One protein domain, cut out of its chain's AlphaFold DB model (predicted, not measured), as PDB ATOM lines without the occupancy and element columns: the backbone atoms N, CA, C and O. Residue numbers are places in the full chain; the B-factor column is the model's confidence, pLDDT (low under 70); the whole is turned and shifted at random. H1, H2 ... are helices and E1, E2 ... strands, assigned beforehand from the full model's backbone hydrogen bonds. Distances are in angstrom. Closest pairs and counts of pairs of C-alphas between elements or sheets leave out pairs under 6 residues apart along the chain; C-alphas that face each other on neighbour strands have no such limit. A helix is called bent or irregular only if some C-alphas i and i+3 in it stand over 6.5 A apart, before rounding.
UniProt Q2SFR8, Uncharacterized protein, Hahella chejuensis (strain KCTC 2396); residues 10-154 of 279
ATOM      1  N   PRO A  10     373.519 317.136 316.921       64.06
ATOM      2  CA  PRO A  10     372.977 318.467 316.678       64.06
ATOM      3  C   PRO A  10     371.475 318.393 316.381       64.06
ATOM      4  O   PRO A  10     370.995 317.414 315.814       64.06
ATOM      5  N   PHE A  11     370.730 319.461 316.685       68.50
ATOM      6  CA  PHE A  11     369.297 319.563 316.350       68.50
ATOM      7  C   PHE A  11     368.966 319.187 314.902       68.50
ATOM      8  O   PHE A  11     367.926 318.579 314.656       68.50
ATOM      9  N   SER A  12     369.864 319.509 313.966       64.50
ATOM     10  CA  SER A  12     369.735 319.191 312.541       64.50
ATOM     11  C   SER A  12     369.634 317.695 312.238       64.50
ATOM     12  O   SER A  12     369.179 317.329 311.162       64.50
ATOM     13  N   ASP A  13     370.050 316.826 313.161       72.38
ATOM     14  CA  ASP A  13     369.932 315.376 312.993       72.38
ATOM     15  C   ASP A  13     368.505 314.866 313.264       72.38
ATOM     16  O   ASP A  13     368.174 313.742 312.878       72.38
ATOM     17  N   PHE A  14     367.662 315.679 313.913       74.25
ATOM     18  CA  PHE A  14     366.302 315.320 314.335       74.25
ATOM     19  C   PHE A  14     365.237 316.115 313.602       74.25
ATOM     20  O   PHE A  14     364.214 315.557 313.200       74.25
ATOM     21  N   PHE A  15     365.484 317.413 313.448       81.75
ATOM     22  CA  PHE A  15     364.539 318.355 312.886       81.75
ATOM     23  C   PHE A  15     365.176 319.129 311.744       81.75
ATOM     24  O   PHE A  15     366.245 319.726 311.886       81.75
ATOM     25  N   GLU A  16     364.451 319.190 310.639       84.00
ATOM     26  CA  GLU A  16     364.638 320.220 309.635       84.00
ATOM     27  C   GLU A  16     363.802 321.429 310.036       84.00
ATOM     28  O   GLU A  16     362.615 321.319 310.359       84.00
ATOM     29  N   LEU A  17     364.457 322.586 310.046       84.94
ATOM     30  CA  LEU A  17     363.885 323.834 310.515       84.94
ATOM     31  C   LEU A  17     363.897 324.841 309.387       84.94
ATOM     32  O   LEU A  17     364.954 325.222 308.888       84.94
ATOM     33  N   GLU A  18     362.714 325.321 309.048       87.69
ATOM     34  CA  GLU A  18     362.555 326.469 308.177       87.69
ATOM     35  C   GLU A  18     361.852 327.564 308.968       87.69
ATOM     36  O   GLU A  18     360.734 327.388 309.448       87.69
ATOM     37  N   ILE A  19     362.523 328.705 309.118       87.06
ATOM     38  CA  ILE A  19     361.935 329.872 309.766       87.06
ATOM     39  C   ILE A  19     361.731 330.961 308.746       87.06
ATOM     40  O   ILE A  19     362.669 331.380 308.063       87.06
ATOM     41  N   VAL A  20     360.511 331.480 308.733       88.94
ATOM     42  CA  VAL A  20     360.170 332.662 307.970       88.94
ATOM     43  C   VAL A  20     359.597 333.762 308.852       88.94
ATOM     44  O   VAL A  20     358.727 333.548 309.695       88.94
ATOM     45  N   CYS A  21     360.084 334.978 308.633       89.19
ATOM     46  CA  CYS A  21     359.490 336.197 309.162       89.19
ATOM     47  C   CYS A  21     358.402 336.684 308.213       89.19
ATOM     48  O   CYS A  21     358.698 337.007 307.061       89.19
ATOM     49  N   LEU A  22     357.177 336.821 308.711       87.94
ATOM     50  CA  LEU A  22     356.066 337.433 307.996       87.94
ATOM     51  C   LEU A  22     355.755 338.806 308.596       87.94
ATOM     52  O   LEU A  22     355.465 338.939 309.791       87.94
ATOM     53  N   LYS A  23     355.777 339.841 307.749       84.81
ATOM     54  CA  LYS A  23     355.290 341.171 308.121       84.81
ATOM     55  C   LYS A  23     353.834 341.304 307.722       84.81
ATOM     56  O   LYS A  23     353.531 341.337 306.537       84.81
ATOM     57  N   LEU A  24     352.943 341.444 308.698       81.38
ATOM     58  CA  LEU A  24     351.524 341.609 308.397       81.38
ATOM     59  C   LEU A  24     351.193 343.047 307.969       81.38
ATOM     60  O   LEU A  24     351.740 344.005 308.537       81.38
ATOM     61  N   PRO A  25     350.266 343.241 307.013       78.75
ATOM     62  CA  PRO A  25     349.905 344.569 306.543       78.75
ATOM     63  C   PRO A  25     349.338 345.405 307.684       78.75
ATOM     64  O   PRO A  25     348.475 344.952 308.433       78.75
ATOM     65  N   ARG A  26     349.794 346.659 307.799       76.94
ATOM     66  CA  ARG A  26     349.286 347.631 308.789       76.94
ATOM     67  C   ARG A  26     349.385 347.154 310.249       76.94
ATOM     68  O   ARG A  26     348.744 347.735 311.124       76.94
ATOM     69  N   SER A  27     350.219 346.150 310.515       79.44
ATOM     70  CA  SER A  27     350.509 345.643 311.851       79.44
ATOM     71  C   SER A  27     351.887 346.097 312.312       79.44
ATOM     72  O   SER A  27     352.835 346.220 311.532       79.44
ATOM     73  N   THR A  28     352.012 346.333 313.615       80.88
ATOM     74  CA  THR A  28     353.334 346.492 314.237       80.88
ATOM     75  C   THR A  28     353.924 345.154 314.672       80.88
ATOM     76  O   THR A  28     355.045 345.138 315.179       80.88
ATOM     77  N   ALA A  29     353.179 344.052 314.541       80.00
ATOM     78  CA  ALA A  29     353.670 342.720 314.842       80.00
ATOM     79  C   ALA A  29     354.505 342.165 313.692       80.00
ATOM     80  O   ALA A  29     354.127 342.251 312.524       80.00
ATOM     81  N   ASP A  30     355.634 341.584 314.075       84.56
ATOM     82  CA  ASP A  30     356.370 340.630 313.260       84.56
ATOM     83  C   ASP A  30     355.973 339.237 313.745       84.56
ATOM     84  O   ASP A  30     355.875 339.001 314.962       84.56
ATOM     85  N   VAL A  31     355.682 338.363 312.787       88.44
ATOM     86  CA  VAL A  31     355.266 336.982 313.022       88.44
ATOM     87  C   VAL A  31     356.401 336.079 312.576       88.44
ATOM     88  O   VAL A  31     356.819 336.147 311.421       88.44
ATOM     89  N   ALA A  32     356.892 335.235 313.477       90.75
ATOM     90  CA  ALA A  32     357.785 334.145 313.105       90.75
ATOM     91  C   ALA A  32     356.946 332.893 312.847       90.75
ATOM     92  O   ALA A  32     356.188 332.478 313.723       90.75
ATOM     93  N   ILE A  33     357.081 332.305 311.664       91.44
ATOM     94  CA  ILE A  33     356.528 330.992 311.337       91.44
ATOM     95  C   ILE A  33     357.697 330.017 311.315       91.44
ATOM     96  O   ILE A  33     358.702 330.260 310.650       91.44
ATOM     97  N   VAL A  34     357.576 328.954 312.098       91.38
ATOM     98  CA  VAL A  34     358.622 327.971 312.359       91.38
ATOM     99  C   VAL A  34     358.085 326.638 311.879       91.38
ATOM    100  O   VAL A  34     357.271 326.021 312.563       91.38
ATOM    101  N   ASN A  35     358.517 326.212 310.701       90.56
ATOM    102  CA  ASN A  35     358.169 324.910 310.161       90.56
ATOM    103  C   ASN A  35     359.163 323.883 310.690       90.56
ATOM    104  O   ASN A  35     360.372 324.005 310.478       90.56
ATOM    105  N   ILE A  36     358.637 322.880 311.380       89.69
ATOM    106  CA  ILE A  36     359.401 321.806 311.993       89.69
ATOM    107  C   ILE A  36     359.043 320.524 311.253       89.69
ATOM    108  O   ILE A  36     357.920 320.026 311.340       89.69
ATOM    109  N   SER A  37     360.010 319.997 310.508       86.12
ATOM    110  CA  SER A  37     359.872 318.719 309.812       86.12
ATOM    111  C   SER A  37     360.727 317.665 310.495       86.12
ATOM    112  O   SER A  37     361.869 317.919 310.873       86.12
ATOM    113  N   GLU A  38     360.162 316.477 310.672       82.81
ATOM    114  CA  GLU A  38     360.892 315.334 311.198       82.81
ATOM    115  C   GLU A  38     361.935 314.827 310.200       82.81
ATOM    116  O   GLU A  38     361.629 314.621 309.025       82.81
ATOM    117  N   VAL A  39     363.141 314.545 310.699       77.44
ATOM    118  CA  VAL A  39     364.188 313.843 309.945       77.44
ATOM    119  C   VAL A  39     364.288 312.383 310.394       77.44
ATOM    120  O   VAL A  39     364.306 311.491 309.542       77.44
ATOM    121  N   ARG A  40     364.353 312.116 311.714       70.81
ATOM    122  CA  ARG A  40     364.483 310.761 312.304       70.81
ATOM    123  C   ARG A  40     363.960 310.667 313.756       70.81
ATOM    124  O   ARG A  40     364.682 311.072 314.666       70.81
ATOM    125  N   PHE A  41     362.795 310.042 314.004       68.56
ATOM    126  CA  PHE A  41     362.359 309.639 315.369       68.56
ATOM    127  C   PHE A  41     362.372 308.143 315.664       68.56
ATOM    128  O   PHE A  41     362.211 307.755 316.817       68.56
ATOM    129  N   ASP A  42     362.654 307.285 314.686       66.69
ATOM    130  CA  ASP A  42     362.640 305.822 314.841       66.69
ATOM    131  C   ASP A  42     363.615 305.277 315.908       66.69
ATOM    132  O   ASP A  42     363.580 304.092 316.240       66.69
ATOM    133  N   LYS A  43     364.488 306.128 316.457       66.62
ATOM    134  CA  LYS A  43     365.569 305.751 317.378       66.62
ATOM    135  C   LYS A  43     365.487 306.369 318.772       66.62
ATOM    136  O   LYS A  43     366.349 306.048 319.589       66.62
ATOM    137  N   TYR A  44     364.516 307.238 319.052       71.56
ATOM    138  CA  TYR A  44     364.499 308.021 320.292       71.56
ATOM    139  C   TYR A  44     363.129 308.004 320.971       71.56
ATOM    140  O   TYR A  44     362.100 307.957 320.310       71.56
ATOM    141  N   ASP A  45     363.146 308.024 322.303       80.31
ATOM    142  CA  ASP A  45     361.949 308.089 323.146       80.31
ATOM    143  C   ASP A  45     361.334 309.503 323.128       80.31
ATOM    144  O   ASP A  45     362.056 310.498 322.989       80.31
ATOM    145  N   SER A  46     360.019 309.595 323.325       81.19
ATOM    146  CA  SER A  46     359.234 310.836 323.319       81.19
ATOM    147  C   SER A  46     359.766 311.876 324.308       81.19
ATOM    148  O   SER A  46     359.794 313.067 324.006       81.19
ATOM    149  N   VAL A  47     360.331 311.437 325.436       85.25
ATOM    150  CA  VAL A  47     360.976 312.317 326.426       85.25
ATOM    151  C   VAL A  47     362.153 313.104 325.834       85.25
ATOM    152  O   VAL A  47     362.353 314.277 326.160       85.25
ATOM    153  N   ILE A  48     362.961 312.480 324.972       83.62
ATOM    154  CA  ILE A  48     364.082 313.169 324.315       83.62
ATOM    155  C   ILE A  48     363.531 314.174 323.305       83.62
ATOM    156  O   ILE A  48     364.009 315.305 323.253       83.62
ATOM    157  N   ILE A  49     362.498 313.793 322.556       82.88
ATOM    158  CA  ILE A  49     361.839 314.654 321.568       82.88
ATOM    159  C   ILE A  49     361.284 315.912 322.240       82.88
ATOM    160  O   ILE A  49     361.570 317.022 321.787       82.88
ATOM    161  N   ASP A  50     360.591 315.758 323.368       86.50
ATOM    162  CA  ASP A  50     360.070 316.861 324.176       86.50
ATOM    163  C   ASP A  50     361.181 317.821 324.612       86.50
ATOM    164  O   ASP A  50     361.063 319.040 324.455       86.50
ATOM    165  N   LYS A  51     362.301 317.286 325.117       88.12
ATOM    166  CA  LYS A  51     363.477 318.087 325.493       88.12
ATOM    167  C   LYS A  51     364.054 318.840 324.301       88.12
ATOM    168  O   LYS A  51     364.404 320.014 324.434       88.12
ATOM    169  N   MET A  52     364.149 318.201 323.140       87.38
ATOM    170  CA  MET A  52     364.698 318.838 321.947       87.38
ATOM    171  C   MET A  52     363.778 319.933 321.408       87.38
ATOM    172  O   MET A  52     364.251 321.030 321.113       87.38
ATOM    173  N   LEU A  53     362.469 319.695 321.360       87.06
ATOM    174  CA  LEU A  53     361.495 320.714 320.975       87.06
ATOM    175  C   LEU A  53     361.459 321.873 321.970       87.06
ATOM    176  O   LEU A  53     361.375 323.029 321.555       87.06
ATOM    177  N   TYR A  54     361.580 321.597 323.271       89.88
ATOM    178  CA  TYR A  54     361.720 322.633 324.293       89.88
ATOM    179  C   TYR A  54     362.960 323.505 324.052       89.88
ATOM    180  O   TYR A  54     362.888 324.737 324.092       89.88
ATOM    181  N   LEU A  55     364.113 322.887 323.789       88.62
ATOM    182  CA  LEU A  55     365.349 323.618 323.520       88.62
ATOM    183  C   LEU A  55     365.225 324.468 322.253       88.62
ATOM    184  O   LEU A  55     365.545 325.658 322.284       88.62
ATOM    185  N   LEU A  56     364.689 323.881 321.184       87.56
ATOM    186  CA  LEU A  56     364.423 324.555 319.923       87.56
ATOM    187  C   LEU A  56     363.499 325.761 320.110       87.56
ATOM    188  O   LEU A  56     363.830 326.865 319.676       87.56
ATOM    189  N   SER A  57     362.365 325.582 320.792       87.31
ATOM    190  CA  SER A  57     361.401 326.660 321.033       87.31
ATOM    191  C   SER A  57     362.059 327.824 321.782       87.31
ATOM    192  O   SER A  57     361.842 328.993 321.452       87.31
ATOM    193  N   CYS A  58     362.949 327.520 322.733       86.44
ATOM    194  CA  CYS A  58     363.729 328.523 323.443       86.44
ATOM    195  C   CYS A  58     364.727 329.257 322.533       86.44
ATOM    196  O   CYS A  58     364.865 330.474 322.669       86.44
ATOM    197  N   MET A  59     365.423 328.547 321.641       86.88
ATOM    198  CA  MET A  59     366.384 329.140 320.700       86.88
ATOM    199  C   MET A  59     365.684 330.080 319.721       86.88
ATOM    200  O   MET A  59     366.063 331.243 319.603       86.88
ATOM    201  N   VAL A  60     364.605 329.605 319.095       85.50
ATOM    202  CA  VAL A  60     363.751 330.402 318.206       85.50
ATOM    203  C   VAL A  60     363.263 331.657 318.917       85.50
ATOM    204  O   VAL A  60     363.318 332.755 318.361       85.50
ATOM    205  N   PHE A  61     362.813 331.516 320.166       84.50
ATOM    206  CA  PHE A  61     362.315 332.647 320.932       84.50
ATOM    207  C   PHE A  61     363.378 333.728 321.150       84.50
ATOM    208  O   PHE A  61     363.100 334.921 321.007       84.50
ATOM    209  N   GLU A  62     364.583 333.305 321.534       86.31
ATOM    210  CA  GLU A  62     365.709 334.196 321.810       86.31
ATOM    211  C   GLU A  62     366.233 334.864 320.529       86.31
ATOM    212  O   GLU A  62     366.561 336.051 320.571       86.31
ATOM    213  N   LEU A  63     366.232 334.145 319.401       84.31
ATOM    214  CA  LEU A  63     366.699 334.642 318.107       84.31
ATOM    215  C   LEU A  63     365.722 335.637 317.470       84.31
ATOM    216  O   LEU A  63     366.098 336.742 317.089       84.31
ATOM    217  N   MET A  64     364.447 335.262 317.362       83.12
ATOM    218  CA  MET A  64     363.504 335.963 316.486       83.12
ATOM    219  C   MET A  64     362.919 337.232 317.104       83.12
ATOM    220  O   MET A  64     362.350 338.050 316.379       83.12
ATOM    221  N   LYS A  65     362.961 337.363 318.442       79.12
ATOM    222  CA  LYS A  65     362.376 338.471 319.237       79.12
ATOM    223  C   LYS A  65     360.946 338.882 318.793       79.12
ATOM    224  O   LYS A  65     360.485 339.986 319.091       79.12
ATOM    225  N   SER A  66     360.226 337.990 318.105       83.00
ATOM    226  CA  SER A  66     358.959 338.281 317.427       83.00
ATOM    227  C   SER A  66     357.810 338.399 318.427       83.00
ATOM    228  O   SER A  66     357.848 337.851 319.532       83.00
ATOM    229  N   LYS A  67     356.769 339.159 318.063       83.44
ATOM    230  CA  LYS A  67     355.615 339.382 318.957       83.44
ATOM    231  C   LYS A  67     354.648 338.204 318.954       83.44
ATOM    232  O   LYS A  67     353.930 338.023 319.937       83.44
ATOM    233  N   VAL A  68     354.648 337.454 317.858       86.81
ATOM    234  CA  VAL A  68     353.806 336.291 317.598       86.81
ATOM    235  C   VAL A  68     354.695 335.197 317.027       86.81
ATOM    236  O   VAL A  68     355.555 335.487 316.191       86.81
ATOM    237  N   MET A  69     354.489 333.960 317.467       90.31
ATOM    238  CA  MET A  69     355.143 332.788 316.886       90.31
ATOM    239  C   MET A  69     354.093 331.757 316.492       90.31
ATOM    240  O   MET A  69     353.126 331.552 317.225       90.31
ATOM    241  N   ILE A  70     354.284 331.146 315.330       92.50
ATOM    242  CA  ILE A  70     353.492 330.035 314.811       92.50
ATOM    243  C   ILE A  70     354.460 328.867 314.648       92.50
ATOM    244  O   ILE A  70     355.399 328.964 313.862       92.50
ATOM    245  N   PHE A  71     354.252 327.793 315.400       92.81
ATOM    246  CA  PHE A  71     355.032 326.564 315.286       92.81
ATOM    247  C   PHE A  71     354.227 325.542 314.495       92.81
ATOM    248  O   PHE A  71     353.231 325.029 314.998       92.81
ATOM    249  N   ASP A  72     354.646 325.260 313.266       93.19
ATOM    250  CA  ASP A  72     354.086 324.178 312.468       93.19
ATOM    251  C   ASP A  72     354.831 322.879 312.754       93.19
ATOM    252  O   ASP A  72     355.984 322.696 312.365       93.19
ATOM    253  N   VAL A  73     354.144 321.990 313.466       91.38
ATOM    254  CA  VAL A  73     354.599 320.646 313.836       91.38
ATOM    255  C   VAL A  73     353.768 319.571 313.131       91.38
ATOM    256  O   VAL A  73     353.839 318.397 313.487       91.38
ATOM    257  N   SER A  74     352.983 319.939 312.111       91.06
ATOM    258  CA  SER A  74     352.117 319.012 311.368       91.06
ATOM    259  C   SER A  74     352.880 317.862 310.700       91.06
ATOM    260  O   SER A  74     352.313 316.794 310.468       91.06
ATOM    261  N   LYS A  75     354.177 318.059 310.434       89.25
ATOM    262  CA  LYS A  75     355.092 317.077 309.836       89.25
ATOM    263  C   LYS A  75     355.856 316.229 310.861       89.25
ATOM    264  O   LYS A  75     356.739 315.473 310.469       89.25
ATOM    265  N   VAL A  76     355.542 316.340 312.153       86.75
ATOM    266  CA  VAL A  76     356.135 315.513 313.214       86.75
ATOM    267  C   VAL A  76     355.259 314.276 313.437       86.75
ATOM    268  O   VAL A  76     354.100 314.380 313.845       86.75
ATOM    269  N   SER A  77     355.776 313.075 313.157       82.12
ATOM    270  CA  SER A  77     354.964 311.847 313.167       82.12
ATOM    271  C   SER A  77     354.395 311.513 314.551       82.12
ATOM    272  O   SER A  77     353.223 311.136 314.651       82.12
ATOM    273  N   GLN A  78     355.166 311.741 315.616       79.19
ATOM    274  CA  GLN A  78     354.806 311.448 317.010       79.19
ATOM    275  C   GLN A  78     354.134 312.626 317.737       79.19
ATOM    276  O   GLN A  78     354.119 312.675 318.960       79.19
ATOM    277  N   VAL A  79     353.527 313.575 317.010       81.31
ATOM    278  CA  VAL A  79     352.971 314.810 317.604       81.31
ATOM    279  C   VAL A  79     351.963 314.595 318.750       81.31
ATOM    280  O   VAL A  79     351.865 315.430 319.640       81.31
ATOM    281  N   ASN A  80     351.255 313.459 318.773       81.75
ATOM    282  CA  ASN A  80     350.280 313.127 319.822       81.75
ATOM    283  C   ASN A  80     350.923 312.676 321.144       81.75
ATOM    284  O   ASN A  80     350.240 312.614 322.161       81.75
ATOM    285  N   GLU A  81     352.204 312.314 321.117       84.25
ATOM    286  CA  GLU A  81     352.963 311.871 322.290       84.25
ATOM    287  C   GLU A  81     353.718 313.033 322.951       84.25
ATOM    288  O   GLU A  81     354.277 312.866 324.030       84.25
ATOM    289  N   ILE A  82     353.712 314.209 322.316       84.12
ATOM    290  CA  ILE A  82     354.450 315.392 322.757       84.12
ATOM    291  C   ILE A  82     353.701 316.101 323.881       84.12
ATOM    292  O   ILE A  82     352.532 316.479 323.742       84.12
ATOM    293  N   VAL A  83     354.406 316.396 324.972       87.00
ATOM    294  CA  VAL A  83     353.863 317.203 326.069       87.00
ATOM    295  C   VAL A  83     354.099 318.687 325.779       87.00
ATOM    296  O   VAL A  83     355.061 319.308 326.233       87.00
ATOM    297  N   PHE A  84     353.193 319.300 325.016       85.50
ATOM    298  CA  PHE A  84     353.348 320.691 324.575       85.50
ATOM    299  C   PHE A  84     353.394 321.732 325.702       85.50
ATOM    300  O   PHE A  84     354.086 322.743 325.557       85.50
ATOM    301  N   ASP A  85     352.744 321.471 326.839       85.31
ATOM    302  CA  ASP A  85     352.870 322.306 328.043       85.31
ATOM    303  C   ASP A  85     354.332 322.433 328.492       85.31
ATOM    304  O   ASP A  85     354.778 323.506 328.907       85.31
ATOM    305  N   TYR A  86     355.101 321.347 328.379       85.75
ATOM    306  CA  TYR A  86     356.526 321.339 328.681       85.75
ATOM    307  C   TYR A  86     357.319 322.081 327.596       85.75
ATOM    308  O   TYR A  86     358.050 323.030 327.912       85.75
ATOM    309  N   VAL A  87     357.112 321.716 326.324       84.56
ATOM    310  CA  VAL A  87     357.803 322.293 325.153       84.56
ATOM    311  C   VAL A  87     357.674 323.815 325.097       84.56
ATOM    312  O   VAL A  87     358.657 324.525 324.856       84.56
ATOM    313  N   PHE A  88     356.477 324.335 325.365       83.75
ATOM    314  CA  PHE A  88     356.168 325.761 325.301       83.75
ATOM    315  C   PHE A  88     356.089 326.431 326.674       83.75
ATOM    316  O   PHE A  88     355.743 327.610 326.762       83.75
ATOM    317  N   SER A  89     356.502 325.753 327.747       81.94
ATOM    318  CA  SER A  89     356.441 326.266 329.125       81.94
ATOM    319  C   SER A  89     357.001 327.687 329.288       81.94
ATOM    320  O   SER A  89     356.446 328.500 330.033       81.94
ATOM    321  N   ARG A  90     358.074 328.051 328.569       72.62
ATOM    322  CA  ARG A  90     358.615 329.424 328.579       72.62
ATOM    323  C   ARG A  90     357.686 330.454 327.940       72.62
ATOM    324  O   ARG A  90     357.598 331.570 328.459       72.62
ATOM    325  N   PHE A  91     357.020 330.107 326.842       70.62
ATOM    326  CA  PHE A  91     356.034 330.967 326.184       70.62
ATOM    327  C   PHE A  91     354.840 331.203 327.098       70.62
ATOM    328  O   PHE A  91     354.484 332.358 327.351       70.62
ATOM    329  N   ILE A  92     354.325 330.114 327.676       68.56
ATOM    330  CA  ILE A  92     353.213 330.106 328.627       68.56
ATOM    331  C   ILE A  92     353.546 331.009 329.823       68.56
ATOM    332  O   ILE A  92     352.836 331.977 330.100       68.56
ATOM    333  N   ARG A  93     354.698 330.790 330.478       72.81
ATOM    334  CA  ARG A  93     355.147 331.601 331.626       72.81
ATOM    335  C   ARG A  93     355.295 333.083 331.294       72.81
ATOM    336  O   ARG A  93     354.981 333.932 332.123       72.81
ATOM    337  N   ARG A  94     355.777 333.416 330.093       75.81
ATOM    338  CA  ARG A  94     355.951 334.810 329.653       75.81
ATOM    339  C   ARG A  94     354.679 335.429 329.072       75.81
ATOM    340  O   ARG A  94     354.743 336.580 328.636       75.81
ATOM    341  N   ARG A  95     353.557 334.693 329.058       70.94
ATOM    342  CA  ARG A  95     352.289 335.092 328.424       70.94
ATOM    343  C   ARG A  95     352.513 335.605 327.003       70.94
ATOM    344  O   ARG A  95     351.998 336.648 326.595       70.94
ATOM    345  N   ARG A  96     353.398 334.914 326.283       73.50
ATOM    346  CA  ARG A  96     353.681 335.189 324.882       73.50
ATOM    347  C   ARG A  96     352.718 334.355 324.076       73.50
ATOM    348  O   ARG A  96     352.714 333.137 324.176       73.50
ATOM    349  N   ASN A  97     351.912 335.045 323.300       77.50
ATOM    350  CA  ASN A  97     350.926 334.401 322.475       77.50
ATOM    351  C   ASN A  97     351.623 333.583 321.369       77.50
ATOM    352  O   ASN A  97     352.511 334.089 320.669       77.50
ATOM    353  N   CYS A  98     351.201 332.336 321.224       87.94
ATOM    354  CA  CYS A  98     351.807 331.344 320.351       87.94
ATOM    355  C   CYS A  98     350.707 330.531 319.668       87.94
ATOM    356  O   CYS A  98     349.693 330.233 320.301       87.94
ATOM    357  N   TYR A  99     350.927 330.160 318.409       91.00
ATOM    358  CA  TYR A  99     350.124 329.151 317.727       91.00
ATOM    359  C   TYR A  99     350.906 327.861 317.590       91.00
ATOM    360  O   TYR A  99     352.107 327.890 317.315       91.00
ATOM    361  N   ILE A 100     350.195 326.750 317.717       92.25
ATOM    362  CA  ILE A 100     350.657 325.445 317.265       92.25
ATOM    363  C   ILE A 100     349.794 325.064 316.073       92.25
ATOM    364  O   ILE A 100     348.573 324.985 316.190       92.25
ATOM    365  N   VAL A 101     350.436 324.834 314.935       93.06
ATOM    366  CA  VAL A 101     349.801 324.217 313.778       93.06
ATOM    367  C   VAL A 101     350.072 322.725 313.838       93.06
ATOM    368  O   VAL A 101     351.220 322.282 313.817       93.06
ATOM    369  N   THR A 102     349.001 321.952 313.952       89.06
ATOM    370  CA  THR A 102     349.051 320.492 314.011       89.06
ATOM    371  C   THR A 102     347.892 319.934 313.202       89.06
ATOM    372  O   THR A 102     346.768 320.409 313.298       89.06
ATOM    373  N   GLY A 103     348.156 318.896 312.408       79.69
ATOM    374  CA  GLY A 103     347.104 318.147 311.712       79.69
ATOM    375  C   GLY A 103     346.398 317.122 312.606       79.69
ATOM    376  O   GLY A 103     345.668 316.271 312.101       79.69
ATOM    377  N   LYS A 104     346.682 317.127 313.914       81.25
ATOM    378  CA  LYS A 104     346.172 316.164 314.895       81.25
ATOM    379  C   LYS A 104     345.673 316.879 316.145       81.25
ATOM    380  O   LYS A 104     346.208 317.924 316.512       81.25
ATOM    381  N   GLU A 105     344.689 316.277 316.808       77.88
ATOM    382  CA  GLU A 105     344.181 316.770 318.087       77.88
ATOM    383  C   GLU A 105     345.287 316.768 319.145       77.88
ATOM    384  O   GLU A 105     345.932 315.752 319.400       77.88
ATOM    385  N   VAL A 106     345.471 317.919 319.780       80.00
ATOM    386  CA  VAL A 106     346.332 318.092 320.948       80.00
ATOM    387  C   VAL A 106     345.465 318.525 322.123       80.00
ATOM    388  O   VAL A 106     344.423 319.161 321.941       80.00
ATOM    389  N   GLY A 107     345.875 318.154 323.335       73.31
ATOM    390  CA  GLY A 107     345.202 318.602 324.552       73.31
ATOM    391  C   GLY A 107     345.139 320.131 324.637       73.31
ATOM    392  O   GLY A 107     345.902 320.838 323.981       73.31
ATOM    393  N   ASN A 108     344.219 320.648 325.452       75.56
ATOM    394  CA  ASN A 108     344.142 322.083 325.700       75.56
ATOM    395  C   ASN A 108     345.419 322.556 326.419       75.56
ATOM    396  O   ASN A 108     345.768 321.993 327.454       75.56
ATOM    397  N   ILE A 109     346.087 323.571 325.868       80.50
ATOM    398  CA  ILE A 109     347.366 324.112 326.349       80.50
ATOM    399  C   ILE A 109     347.140 325.579 326.710       80.50
ATOM    400  O   ILE A 109     346.720 326.389 325.877       80.50
ATOM    401  N   ASP A 110     347.439 325.950 327.949       74.50
ATOM    402  CA  ASP A 110     347.191 327.304 328.440       74.50
ATOM    403  C   ASP A 110     347.959 328.361 327.630       74.50
ATOM    404  O   ASP A 110     349.185 328.331 327.530       74.50
ATOM    405  N   ASN A 111     347.256 329.388 327.142       70.81
ATOM    406  CA  ASN A 111     347.820 330.503 326.358       70.81
ATOM    407  C   ASN A 111     348.457 330.100 325.013       70.81
ATOM    408  O   ASN A 111     349.242 330.874 324.452       70.81
ATOM    409  N   VAL A 112     348.108 328.928 324.485       82.06
ATOM    410  CA  VAL A 112     348.514 328.477 323.155       82.06
ATOM    411  C   VAL A 112     347.272 328.203 322.317       82.06
ATOM    412  O   VAL A 112     346.341 327.543 322.765       82.06
ATOM    413  N   ILE A 113     347.252 328.740 321.098       87.94
ATOM    414  CA  ILE A 113     346.132 328.563 320.173       87.94
ATOM    415  C   ILE A 113     346.485 327.444 319.200       87.94
ATOM    416  O   ILE A 113     347.506 327.499 318.514       87.94
ATOM    417  N   VAL A 114     345.645 326.420 319.143       90.06
ATOM    418  CA  VAL A 114     345.805 325.301 318.212       90.06
ATOM    419  C   VAL A 114     345.103 325.652 316.904       90.06
ATOM    420  O   VAL A 114     343.982 326.156 316.918       90.06
ATOM    421  N   SER A 115     345.774 325.412 315.783       91.94
ATOM    422  CA  SER A 115     345.257 325.668 314.440       91.94
ATOM    423  C   SER A 115     345.517 324.473 313.526       91.94
ATOM    424  O   SER A 115     346.548 323.815 313.639       91.94
ATOM    425  N   ASP A 116     344.617 324.241 312.574       90.88
ATOM    426  CA  ASP A 116     344.725 323.124 311.625       90.88
ATOM    427  C   ASP A 116     345.711 323.417 310.480       90.88
ATOM    428  O   ASP A 116     346.224 322.505 309.833       90.88
ATOM    429  N   SER A 117     345.975 324.699 310.198       92.06
ATOM    430  CA  SER A 117     346.931 325.129 309.171       92.06
ATOM    431  C   SER A 117     347.589 326.471 309.502       92.06
ATOM    432  O   SER A 117     347.127 327.218 310.375       92.06
ATOM    433  N   ILE A 118     348.664 326.796 308.778       91.12
ATOM    434  CA  ILE A 118     349.353 328.089 308.876       91.12
ATOM    435  C   ILE A 118     348.431 329.218 308.408       91.12
ATOM    436  O   ILE A 118     348.354 330.256 309.059       91.12
ATOM    437  N   GLU A 119     347.692 329.022 307.318       90.62
ATOM    438  CA  GLU A 119     346.740 330.002 306.785       90.62
ATOM    439  C   GLU A 119     345.640 330.313 307.801       90.62
ATOM    440  O   GLU A 119     345.317 331.482 308.026       90.62
ATOM    441  N   ALA A 120     345.095 329.284 308.459       89.75
ATOM    442  CA  ALA A 120     344.108 329.450 309.520       89.75
ATOM    443  C   ALA A 120     344.693 330.213 310.722       89.75
ATOM    444  O   ALA A 120     344.066 331.161 311.200       89.75
ATOM    445  N   ALA A 121     345.923 329.887 311.135       91.25
ATOM    446  CA  ALA A 121     346.606 330.583 312.222       91.25
ATOM    447  C   ALA A 121     346.824 332.065 311.879       91.25
ATOM    448  O   ALA A 121     346.484 332.940 312.672       91.25
ATOM    449  N   VAL A 122     347.320 332.365 310.672       89.12
ATOM    450  CA  VAL A 122     347.546 333.736 310.188       89.12
ATOM    451  C   VAL A 122     346.239 334.526 310.094       89.12
ATOM    452  O   VAL A 122     346.216 335.710 310.440       89.12
ATOM    453  N   LYS A 123     345.145 333.886 309.664       87.12
ATOM    454  CA  LYS A 123     343.814 334.503 309.573       87.12
ATOM    455  C   LYS A 123     343.252 334.906 310.934       87.12
ATOM    456  O   LYS A 123     342.530 335.898 311.015       87.12
ATOM    457  N   ASP A 124     343.567 334.145 311.976       87.88
ATOM    458  CA  ASP A 124     343.085 334.387 313.335       87.88
ATOM    459  C   ASP A 124     343.892 335.471 314.081       87.88
ATOM    460  O   ASP A 124     343.386 336.107 315.009       87.88
ATOM    461  N   LEU A 125     345.119 335.770 313.628       86.75
ATOM    462  CA  LEU A 125     346.002 336.749 314.277       86.75
ATOM    463  C   LEU A 125     345.362 338.114 314.558       86.75
ATOM    464  O   LEU A 125     345.543 338.610 315.672       86.75
ATOM    465  N   PRO A 126     344.633 338.758 313.624       82.62
ATOM    466  CA  PRO A 126     344.045 340.067 313.891       82.62
ATOM    467  C   PRO A 126     343.042 340.054 315.049       82.62
ATOM    468  O   PRO A 126     342.973 341.034 315.789       82.62
ATOM    469  N   VAL A 127     342.300 338.953 315.220       80.62
ATOM    470  CA  VAL A 127     341.286 338.792 316.272       80.62
ATOM    471  C   VAL A 127     341.960 338.490 317.602       80.62
ATOM    472  O   VAL A 127     341.783 339.220 318.575       80.62
ATOM    473  N   SER A 128     342.806 337.463 317.631       80.50
ATOM    474  CA  SER A 128     343.452 336.990 318.857       80.50
ATOM    475  C   SER A 128     344.501 337.972 319.413       80.50
ATOM    476  O   SER A 128     344.955 337.847 320.553       80.50
ATOM    477  N   PHE A 129     344.914 338.970 318.621       78.19
ATOM    478  CA  PHE A 129     346.002 339.891 318.956       78.19
ATOM    479  C   PHE A 129     345.674 341.348 318.632       78.19
ATOM    480  O   PHE A 129     346.582 342.117 318.304       78.19
ATOM    481  N   GLU A 130     344.409 341.745 318.769       78.12
ATOM    482  CA  GLU A 130     343.885 343.068 318.397       78.12
ATOM    483  C   GLU A 130     344.804 344.237 318.803       78.12
ATOM    484  O   GLU A 130     345.050 345.136 318.007       78.12
ATOM    485  N   LYS A 131     345.458 344.179 319.975       81.12
ATOM    486  CA  LYS A 131     346.430 345.197 320.434       81.12
ATOM    487  C   LYS A 131     347.568 345.528 319.453       81.12
ATOM    488  O   LYS A 131     348.192 346.581 319.583       81.12
ATOM    489  N   TYR A 132     347.905 344.632 318.525       78.44
ATOM    490  CA  TYR A 132     348.966 344.846 317.535       78.44
ATOM    491  C   TYR A 132     348.446 345.277 316.159       78.44
ATOM    492  O   TYR A 132     349.250 345.710 315.322       78.44
ATOM    493  N   PHE A 133     347.132 345.205 315.942       74.00
ATOM    494  CA  PHE A 133     346.461 345.502 314.683       74.00
ATOM    495  C   PHE A 133     345.610 346.763 314.834       74.00
ATOM    496  O   PHE A 133     344.861 346.928 315.787       74.00
ATOM    497  N   LYS A 134     345.716 347.700 313.889       69.25
ATOM    498  CA  LYS A 134     344.944 348.953 313.936       69.25
ATOM    499  C   LYS A 134     343.499 348.744 313.451       69.25
ATOM    500  O   LYS A 134     343.158 349.285 312.406       69.25
ATOM    501  N   ASN A 135     342.684 347.964 314.169       58.91
ATOM    502  CA  ASN A 135     341.236 347.760 313.942       58.91
ATOM    503  C   ASN A 135     340.821 347.420 312.495       58.91
ATOM    504  O   ASN A 135     339.765 347.849 312.029       58.91
ATOM    505  N   ILE A 136     341.651 346.692 311.744       55.56
ATOM    506  CA  ILE A 136     341.392 346.394 310.330       55.56
ATOM    507  C   ILE A 136     341.637 344.909 310.077       55.56
ATOM    508  O   ILE A 136     342.755 344.423 310.247       55.56
ATOM    509  N   TYR A 137     340.591 344.223 309.617       56.88
ATOM    510  CA  TYR A 137     340.691 342.899 309.014       56.88
ATOM    511  C   TYR A 137     341.404 343.043 307.668       56.88
ATOM    512  O   TYR A 137     340.884 343.680 306.749       56.88
ATOM    513  N   VAL A 138     342.612 342.500 307.557       58.81
ATOM    514  CA  VAL A 138     343.295 342.353 306.270       58.81
ATOM    515  C   VAL A 138     343.291 340.874 305.929       58.81
ATOM    516  O   VAL A 138     343.626 340.054 306.777       58.81
ATOM    517  N   ASP A 139     342.908 340.538 304.700       64.75
ATOM    518  CA  ASP A 139     342.944 339.168 304.187       64.75
ATOM    519  C   ASP A 139     344.393 338.769 303.850       64.75
ATOM    520  O   ASP A 139     344.800 338.668 302.698       64.75
ATOM    521  N   CYS A 140     345.228 338.659 304.885       65.31
ATOM    522  CA  CYS A 140     346.637 338.267 304.804       65.31
ATOM    523  C   CYS A 140     346.837 336.745 304.880       65.31
ATOM    524  O   CYS A 140     347.964 336.286 305.050       65.31
ATOM    525  N   ALA A 141     345.751 335.973 304.793       65.94
ATOM    526  CA  ALA A 141     345.752 334.528 304.991       65.94
ATOM    527  C   ALA A 141     345.991 333.725 303.704       65.94
ATOM    528  O   ALA A 141     346.083 332.502 303.769       65.94
ATOM    529  N   SER A 142     346.065 334.369 302.532       78.25
ATOM    530  CA  SER A 142     346.331 333.630 301.300       78.25
ATOM    531  C   SER A 142     347.758 333.080 301.296       78.25
ATOM    532  O   SER A 142     348.708 333.755 301.700       78.25
ATOM    533  N   HIS A 143     347.907 331.856 300.792       79.81
ATOM    534  CA  HIS A 143     349.206 331.211 300.616       79.81
ATOM    535  C   HIS A 143     350.182 332.109 299.837       79.81
ATOM    536  O   HIS A 143     351.306 332.347 300.277       79.81
ATOM    537  N   ASP A 144     349.711 332.717 298.743       83.50
ATOM    538  CA  ASP A 144     350.493 333.651 297.928       83.50
ATOM    539  C   ASP A 144     350.992 334.858 298.727       83.50
ATOM    540  O   ASP A 144     352.107 335.333 298.503       83.50
ATOM    541  N   TYR A 145     350.188 335.383 299.657       82.94
ATOM    542  CA  TYR A 145     350.625 336.488 300.503       82.94
ATOM    543  C   TYR A 145     351.767 336.045 301.418       82.94
ATOM    544  O   TYR A 145     352.791 336.729 301.477       82.94
ATOM    545  N   ILE A 146     351.609 334.903 302.091       82.12
ATOM    546  CA  ILE A 146     352.616 334.351 303.004       82.12
ATOM    547  C   ILE A 146     353.927 334.121 302.251       82.12
ATOM    548  O   ILE A 146     354.956 334.651 302.663       82.12
ATOM    549  N   VAL A 147     353.886 333.431 301.107       82.50
ATOM    550  CA  VAL A 147     355.076 333.139 300.295       82.50
ATOM    551  C   VAL A 147     355.768 334.429 299.846       82.50
ATOM    552  O   VAL A 147     356.958 334.605 300.099       82.50
ATOM    553  N   ASN A 148     355.031 335.384 299.269       83.56
ATOM    554  CA  ASN A 148     355.624 336.600 298.697       83.56
ATOM    555  C   ASN A 148     356.102 337.626 299.737       83.56
ATOM    556  O   ASN A 148     356.847 338.543 299.393       83.56
ATOM    557  N   ASN A 149     355.664 337.512 300.995       83.94
ATOM    558  CA  ASN A 149     356.001 338.458 302.068       83.94
ATOM    559  C   ASN A 149     356.795 337.812 303.211       83.94
ATOM    560  O   ASN A 149     357.006 338.444 304.252       83.94
ATOM    561  N   SER A 150     357.240 336.575 303.010       84.50
ATOM    562  CA  SER A 150     358.100 335.853 303.933       84.50
ATOM    563  C   SER A 150     359.574 336.170 303.680       84.50
ATOM    564  O   SER A 150     360.004 336.402 302.549       84.50
ATOM    565  N   LYS A 151     360.369 336.199 304.750       85.88
ATOM    566  CA  LYS A 151     361.833 336.266 304.672       85.88
ATOM    567  C   LYS A 151     362.435 335.134 305.480       85.88
ATOM    568  O   LYS A 151     362.184 335.062 306.683       85.88
ATOM    569  N   SER A 152     363.232 334.292 304.832       84.38
ATOM    570  CA  SER A 152     363.952 333.207 305.498       84.38
ATOM    571  C   SER A 152     364.976 333.754 306.492       84.38
ATOM    572  O   SER A 152     365.614 334.782 306.241       84.38
ATOM    573  N   VAL A 153     365.144 333.050 307.609       79.50
ATOM    574  CA  VAL A 153     366.151 333.349 308.636       79.50
ATOM    575  C   VAL A 153     367.131 332.183 308.747       79.50
ATOM    576  O   VAL A 153     366.721 331.025 308.743       79.50
ATOM    577  N   SER A 154     368.428 332.490 308.839       76.81
ATOM    578  CA  SER A 154     369.493 331.496 309.031       76.81
ATOM    579  C   SER A 154     369.846 331.336 310.513       76.81
ATOM    580  O   SER A 154     369.877 332.319 311.249       76.81
TER     581      SER A 154
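What this domain is: This is residues 10 to 154 of the 279 residues of an uncharacterized protein of Hahella chejuensis (strain KCTC 2396) (UniProt Q2SFR8). A strongly twisted sheet of six strands makes the core, with the long helix H1 packed along one face and H4 and H5 over the other, in three layers. The long hairpin of E1 and E2 runs roughly along the longest axis, as does H1; the short H2 packs on H1, and loops, residues 39 to 45 and residues 129 to 142, lie at the two ends of the length. The printed part has 145 residues with five named helices and six named strands, in the order E1 E2 H1 E3 H2 H3 E4 E5 H4 H5 E6. The sheet is mixed, in the order E5 E4 E3 E2 E1 E6, and the class is mixed, helices and strands. The whole is compact, with a radius of gyration of the C-alphas of 14.8 A, and elongated, with spans of 47 by 29 by 27 A.

Where its parts are: E1, residues 15 to 23, is 25.1 A long and begins at C-alpha 15 at (364.539, 318.355, 312.886). E2, residues 30 to 38, is 25.8 A long, and H1, residues 46 to 64, is 26.4 A long, from C-alpha 46 at (359.234, 310.836, 323.319). E3, residues 68 to 75, is 20.8 A long. The short helices H2, residues 84 to 87, and H3, residues 89 to 93, come next, then the strands E4, residues 98 to 101, and E5, residues 112 to 115. H4, residues 118 to 128, is 14.6 A long and irregular, with C-alphas 123 and 126 at 7.0 A. H5, residues 143 to 149, is 10.0 A long, and E6, residues 150 to 152, ends at C-alpha 152 at (363.952, 333.207, 305.498).

How they stand to each other: E1 and E2 are a hairpin, antiparallel at 161 degrees, with N 18 and O 35 at 3.0 A. E3 is parallel to E2 at 18 degrees, with N 34 and O 70 at 2.8 A. E4 is parallel to E3, with N 99 and O 69 at 2.9 A, and the edge strand E5 is parallel to E4, with N 113 and O 98 at 3.0 A. At the other edge E6 is antiparallel to E1 at 138 degrees, with N 21 and O 151 at 2.9 A. E2, H1, E3 and E3, H2 H3, E4 are strand-helix-strand units, two parallel neighbour strands with helices between, each with a right-handed crossover. H1 is on the sheet over E3 and E2, at a height of 9.4 A, and only just runs along the strands, at 28 degrees to E2 on the local plane. H1 touches H2 with residues 50 to 57 alone; the closest C-alphas, of Tyr 54 and Val 87, are 4.0 A apart. H3 only grazes the sheet, with residues 91 to 92. H4 is on the opposite face from H1; its closest C-alpha to E4 is that of Ile 118, 6.3 A from that of Val 101. H5, on the same face as H4, lies over E6 and stands up from the sheet at 66 degrees. H4 and H5 are close but not clearly touching, with the C-alphas of Glu 119 and His 143 closest at 6.8 A, and about perpendicular at 74 degrees. Every O i to N i+4 pair is within hydrogen-bond range in H1, H3 and H5; in H4 it is 5 of 7, and H2 is too short for such a pair.

The domain as a whole: The two C-alphas farthest apart, those of Lys 43 and Asn 135, are 48.7 A apart. The printed part has no cut. The link from H4 to H5, 14 residues, is long. The mean pLDDT of the printed part is 81.7; it is under 70 at residues 10 to 12, 41 to 43, 92 and 134 to 141.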